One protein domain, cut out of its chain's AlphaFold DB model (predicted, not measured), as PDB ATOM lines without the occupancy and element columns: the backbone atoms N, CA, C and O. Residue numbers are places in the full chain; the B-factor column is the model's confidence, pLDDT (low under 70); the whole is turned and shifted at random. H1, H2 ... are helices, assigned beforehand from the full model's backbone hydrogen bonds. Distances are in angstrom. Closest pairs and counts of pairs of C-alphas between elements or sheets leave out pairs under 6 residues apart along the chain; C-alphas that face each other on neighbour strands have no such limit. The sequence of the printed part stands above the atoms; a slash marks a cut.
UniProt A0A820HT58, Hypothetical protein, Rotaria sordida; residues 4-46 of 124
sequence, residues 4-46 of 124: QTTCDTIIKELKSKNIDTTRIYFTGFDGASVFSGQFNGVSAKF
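Overview. This is residues 4 to 46 of the 124 residues of the protein "Hypothetical protein" of Rotaria sordida (UniProt A0A820HT58). There is little regular structure here: one helix, H1, forms one side, and from its end residues 17 to 32 sweep round in a wide curve to the very short helix H2. After H2, residues 37 to 46 fold back toward H1. The printed part has 43 residues with two named helices, H1 then H2, and no named strand; the class is all helix, with 17 residues in named elements. The whole is compact, with a radius of gyration of the C-alphas of 10.4 A, and rounded, spanning 28 by 20 by 17 A.

Arrangement. H1, residues 4 to 16, is the longest helix. H2, residues 33 to 36, is apart from it, with no C-alpha of the one within 8 A of the other. In H1 every O i to N i+4 pair is within hydrogen-bond range. H2 is too short for such a pair, and its one O i to N i+3 pair is not within range.

Along the chain. H1 runs 18.3 A from C-alpha 4 at (-13.481, -24.305, -35.240) to C-alpha 16 at (-26.368, -12.260, -40.070). H2 measures 5.2 A and ends with C-alpha 36 at (-21.544, -34.700, -32.489).

Size, cuts and confidence. The C-alphas farthest apart, of Asn 18 and Phe 39, are 28.4 A apart. The link from H1 to H2 is long, 16 residues. The printed part has no cut. Its mean pLDDT is 72.2; 23 residues are under 70, among them residues 21 to 31.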
ATOM      1  N   GLN A   4     -13.499 -25.739 -35.521       72.06
ATOM      2  CA  GLN A   4     -13.481 -24.305 -35.240       72.06
ATOM      3  C   GLN A   4     -14.024 -23.488 -36.417       72.06
ATOM      4  O   GLN A   4     -14.949 -22.702 -36.245       72.06
ATOM      5  N   THR A   5     -13.545 -23.756 -37.637       80.19
ATOM      6  CA  THR A   5     -14.018 -23.067 -38.850       80.19
ATOM      7  C   THR A   5     -15.520 -23.264 -39.079       80.19
ATOM      8  O   THR A   5     -16.206 -22.375 -39.587       80.19
ATOM      9  N   THR A   6     -16.041 -24.434 -38.705       77.69
ATOM     10  CA  THR A   6     -17.468 -24.755 -38.818       77.69
ATOM     11  C   THR A   6     -18.288 -23.971 -37.789       77.69
ATOM     12  O   THR A   6     -19.266 -23.332 -38.174       77.69
ATOM     13  N   CYS A   7     -17.859 -23.933 -36.522       73.94
ATOM     14  CA  CYS A   7     -18.473 -23.099 -35.481       73.94
ATOM     15  C   CYS A   7     -18.490 -21.616 -35.872       73.94
ATOM     16  O   CYS A   7     -19.537 -20.975 -35.796       73.94
ATOM     17  N   ASP A   8     -17.362 -21.084 -36.346       80.88
ATOM     18  CA  ASP A   8     -17.232 -19.671 -36.718       80.88
ATOM     19  C   ASP A   8     -18.173 -19.306 -37.875       80.88
ATOM     20  O   ASP A   8     -18.808 -18.249 -37.872       80.88
ATOM     21  N   THR A   9     -18.317 -20.214 -38.846       85.69
ATOM     22  CA  THR A   9     -19.249 -20.045 -39.969       85.69
ATOM     23  C   THR A   9     -20.700 -20.040 -39.487       85.69
ATOM     24  O   THR A   9     -21.476 -19.178 -39.890       85.69
ATOM     25  N   ILE A  10     -21.064 -20.958 -38.586       81.50
ATOM     26  CA  ILE A  10     -22.414 -21.044 -38.014       81.50
ATOM     27  C   ILE A  10     -22.749 -19.777 -37.224       81.50
ATOM     28  O   ILE A  10     -23.794 -19.173 -37.447       81.50
ATOM     29  N   ILE A  11     -21.846 -19.319 -36.353       81.81
ATOM     30  CA  ILE A  11     -22.039 -18.096 -35.563       81.81
ATOM     31  C   ILE A  11     -22.209 -16.880 -36.480       81.81
ATOM     32  O   ILE A  11     -23.070 -16.035 -36.227       81.81
ATOM     33  N   LYS A  12     -21.421 -16.788 -37.557       87.06
ATOM     34  CA  LYS A  12     -21.530 -15.701 -38.537       87.06
ATOM     35  C   LYS A  12     -22.898 -15.682 -39.226       87.06
ATOM     36  O   LYS A  12     -23.494 -14.613 -39.335       87.06
ATOM     37  N   GLU A  13     -23.403 -16.838 -39.651       88.81
ATOM     38  CA  GLU A  13     -24.723 -16.965 -40.284       88.81
ATOM     39  C   GLU A  13     -25.883 -16.694 -39.316       88.81
ATOM     40  O   GLU A  13     -26.894 -16.102 -39.682       88.81
ATOM     41  N   LEU A  14     -25.755 -17.089 -38.052       84.69
ATOM     42  CA  LEU A  14     -26.780 -16.809 -37.044       84.69
ATOM     43  C   LEU A  14     -26.849 -15.312 -36.729       84.69
ATOM     44  O   LEU A  14     -27.935 -14.730 -36.710       84.69
ATOM     45  N   LYS A  15     -25.687 -14.662 -36.589       85.25
ATOM     46  CA  LYS A  15     -25.594 -13.208 -36.411       85.25
ATOM     47  C   LYS A  15     -26.116 -12.441 -37.624       85.25
ATOM     48  O   LYS A  15     -26.802 -11.441 -37.439       85.25
ATOM     49  N   SER A  16     -25.847 -12.904 -38.851       91.44
ATOM     50  CA  SER A  16     -26.368 -12.260 -40.070       91.44
ATOM     51  C   SER A  16     -27.899 -12.299 -40.144       91.44
ATOM     52  O   SER A  16     -28.514 -11.397 -40.708       91.44
ATOM     53  N   LYS A  17     -28.521 -13.302 -39.510       89.50
ATOM     54  CA  LYS A  17     -29.977 -13.447 -39.367       89.50
ATOM     55  C   LYS A  17     -30.548 -12.827 -38.091       89.50
ATOM     56  O   LYS A  17     -31.730 -13.012 -37.815       89.50
ATOM     57  N   ASN A  18     -29.737 -12.093 -37.328       85.06
ATOM     58  CA  ASN A  18     -30.124 -11.468 -36.064       85.06
ATOM     59  C   ASN A  18     -30.637 -12.473 -35.008       85.06
ATOM     60  O   ASN A  18     -31.516 -12.161 -34.207       85.06
ATOM     61  N   ILE A  19     -30.103 -13.700 -35.031       80.00
ATOM     62  CA  ILE A  19     -30.393 -14.738 -34.041       80.00
ATOM     63  C   ILE A  19     -29.355 -14.634 -32.928       80.00
ATOM     64  O   ILE A  19     -28.152 -14.759 -33.165       80.00
ATOM     65  N   ASP A  20     -29.834 -14.423 -31.705       76.94
ATOM     66  CA  ASP A  20     -28.992 -14.386 -30.518       76.94
ATOM     67  C   ASP A  20     -28.465 -15.789 -30.190       76.94
ATOM     68  O   ASP A  20     -29.211 -16.683 -29.788       76.94
ATOM     69  N   THR A  21     -27.157 -15.973 -30.358       68.25
ATOM     70  CA  THR A  21     -26.480 -17.249 -30.117       68.25
ATOM     71  C   THR A  21     -26.464 -17.654 -28.646       68.25
ATOM     72  O   THR A  21     -26.283 -18.832 -28.365       68.25
ATOM     73  N   THR A  22     -26.672 -16.720 -27.708       64.25
ATOM     74  CA  THR A  22     -26.766 -17.029 -26.266       64.25
ATOM     75  C   THR A  22     -28.090 -17.693 -25.887       64.25
ATOM     76  O   THR A  22     -28.193 -18.325 -24.842       64.25
ATOM     77  N   ARG A  23     -29.095 -17.589 -26.765       62.94
ATOM     78  CA  ARG A  23     -30.421 -18.203 -26.614       62.94
ATOM     79  C   ARG A  23     -30.570 -19.487 -27.428       62.94
ATOM     80  O   ARG A  23     -31.669 -20.023 -27.553       62.94
ATOM     81  N   ILE A  24     -29.478 -19.970 -28.018       65.88
ATOM     82  CA  ILE A  24     -29.448 -21.256 -28.707       65.88
ATOM     83  C   ILE A  24     -29.113 -22.311 -27.668       65.88
ATOM     84  O   ILE A  24     -27.955 -22.614 -27.405       65.88
ATOM     85  N   TYR A  25     -30.169 -22.848 -27.076       59.50
ATOM     86  CA  TYR A  25     -30.065 -23.853 -26.027       59.50
ATOM     87  C   TYR A  25     -29.849 -25.269 -26.574       59.50
ATOM     88  O   TYR A  25     -29.510 -26.159 -25.810       59.50
ATOM     89  N   PHE A  26     -30.054 -25.507 -27.877       57.34
ATOM     90  CA  PHE A  26     -30.004 -26.854 -28.453       57.34
ATOM     91  C   PHE A  26     -29.451 -26.851 -29.874       57.34
ATOM     92  O   PHE A  26     -29.875 -26.064 -30.723       57.34
ATOM     93  N   THR A  27     -28.551 -27.791 -30.158       62.56
ATOM     94  CA  THR A  27     -28.026 -28.032 -31.504       62.56
ATOM     95  C   THR A  27     -28.147 -29.501 -31.861       62.56
ATOM     96  O   THR A  27     -27.715 -30.376 -31.115       62.56
ATOM     97  N   GLY A  28     -28.751 -29.763 -33.011       59.03
ATOM     98  CA  GLY A  28     -29.112 -31.096 -33.435       59.03
ATOM     99  C   GLY A  28     -28.365 -31.555 -34.671       59.03
ATOM    100  O   GLY A  28     -28.409 -30.868 -35.688       59.03
ATOM    101  N   PHE A  29     -27.735 -32.727 -34.609       67.56
ATOM    102  CA  PHE A  29     -26.895 -33.226 -35.697       67.56
ATOM    103  C   PHE A  29     -27.204 -34.683 -36.035       67.56
ATOM    104  O   PHE A  29     -27.619 -35.465 -35.182       67.56
ATOM    105  N   ASP A  30     -26.981 -35.057 -37.289       62.19
ATOM    106  CA  ASP A  30     -27.239 -36.385 -37.856       62.19
ATOM    107  C   ASP A  30     -26.113 -37.401 -37.570       62.19
ATOM    108  O   ASP A  30     -25.915 -38.359 -38.312       62.19
ATOM    109  N   GLY A  31     -25.380 -37.220 -36.467       61.31
ATOM    110  CA  GLY A  31     -24.292 -38.115 -36.054       61.31
ATOM    111  C   GLY A  31     -22.971 -37.906 -36.802       61.31
ATOM    112  O   GLY A  31     -22.048 -38.707 -36.651       61.31
ATOM    113  N   ALA A  32     -22.843 -36.839 -37.596       70.38
ATOM    114  CA  ALA A  32     -21.567 -36.453 -38.182       70.38
ATOM    115  C   ALA A  32     -20.540 -36.128 -37.080       70.38
ATOM    116  O   ALA A  32     -20.733 -35.203 -36.295       70.38
ATOM    117  N   SER A  33     -19.409 -36.846 -37.060       69.31
ATOM    118  CA  SER A  33     -18.384 -36.759 -36.001       69.31
ATOM    119  C   SER A  33     -17.853 -35.337 -35.740       69.31
ATOM    120  O   SER A  33     -17.588 -34.985 -34.593       69.31
ATOM    121  N   VAL A  34     -17.770 -34.492 -36.775       72.06
ATOM    122  CA  VAL A  34     -17.369 -33.072 -36.661       72.06
ATOM    123  C   VAL A  34     -18.362 -32.266 -35.815       72.06
ATOM    124  O   VAL A  34     -17.985 -31.308 -35.148       72.06
ATOM    125  N   PHE A  35     -19.631 -32.662 -35.818       69.50
ATOM    126  CA  PHE A  35     -20.704 -31.983 -35.114       69.50
ATOM    127  C   PHE A  35     -21.026 -32.626 -33.761       69.50
ATOM    128  O   PHE A  35     -21.118 -31.907 -32.776       69.50
ATOM    129  N   SER A  36     -21.123 -33.958 -33.689       67.56
ATOM    130  CA  SER A  36     -21.544 -34.700 -32.489       67.56
ATOM    131  C   SER A  36     -20.399 -35.162 -31.576       67.56
ATOM    132  O   SER A  36     -20.630 -35.933 -30.648       67.56
ATOM    133  N   GLY A  37     -19.150 -34.779 -31.860       67.19
ATOM    134  CA  GLY A  37     -17.990 -35.191 -31.067       67.19
ATOM    135  C   GLY A  37     -18.039 -34.679 -29.621       67.19
ATOM    136  O   GLY A  37     -18.200 -33.485 -29.392       67.19
ATOM    137  N   GLN A  38     -17.827 -35.574 -28.652       63.19
ATOM    138  CA  GLN A  38     -17.913 -35.271 -27.215       63.19
ATOM    139  C   GLN A  38     -16.879 -34.238 -26.730       63.19
ATOM    140  O   GLN A  38     -17.188 -33.415 -25.883       63.19
ATOM    141  N   PHE A  39     -15.654 -34.267 -27.268       62.28
ATOM    142  CA  PHE A  39     -14.560 -33.389 -26.817       62.28
ATOM    143  C   PHE A  39     -14.238 -32.263 -27.803       62.28
ATOM    144  O   PHE A  39     -13.861 -31.168 -27.405       62.28
ATOM    145  N   ASN A  40     -14.385 -32.541 -29.098       69.00
ATOM    146  CA  ASN A  40     -13.998 -31.644 -30.187       69.00
ATOM    147  C   ASN A  40     -15.118 -31.498 -31.224       69.00
ATOM    148  O   ASN A  40     -14.831 -31.199 -32.371       69.00
ATOM    149  N   GLY A  41     -16.375 -31.771 -30.879       69.19
ATOM    150  CA  GLY A  41     -17.506 -31.540 -31.776       69.19
ATOM    151  C   GLY A  41     -18.052 -30.122 -31.653       69.19
ATOM    152  O   GLY A  41     -17.842 -29.443 -30.649       69.19
ATOM    153  N   VAL A  42     -18.802 -29.689 -32.665       70.00
ATOM    154  CA  VAL A  42     -19.582 -28.444 -32.596       70.00
ATOM    155  C   VAL A  42     -20.525 -28.463 -31.383       70.00
ATOM    156  O   VAL A  42     -20.571 -27.466 -30.672       70.00
ATOM    157  N   SER A  43     -21.187 -29.592 -31.081       66.19
ATOM    158  CA  SER A  43     -22.051 -29.757 -29.897       66.19
ATOM    159  C   SER A  43     -21.355 -29.407 -28.586       66.19
ATOM    160  O   SER A  43     -21.939 -28.722 -27.762       66.19
ATOM    161  N   ALA A  44     -20.100 -29.821 -28.394       65.88
ATOM    162  CA  ALA A  44     -19.364 -29.560 -27.155       65.88
ATOM    163  C   ALA A  44     -19.066 -28.062 -26.936       65.88
ATOM    164  O   ALA A  44     -18.738 -27.645 -25.829       65.88
ATOM    165  N   LYS A  45     -19.160 -27.241 -27.993       68.94
ATOM    166  CA  LYS A  45     -18.937 -25.786 -27.945       68.94
ATOM    167  C   LYS A  45     -20.223 -24.975 -27.773       68.94
ATOM    168  O   LYS A  45     -20.137 -23.769 -27.562       68.94
ATOM    169  N   PHE A  46     -21.389 -25.614 -27.864       61.97
ATOM    170  CA  PHE A  46     -22.686 -25.015 -27.561       61.97
ATOM    171  C   PHE A  46     -23.240 -25.705 -26.308       61.97
ATOM    172  O   PHE A  46     -23.709 -26.837 -26.415       61.97
TER     173      PHE A  46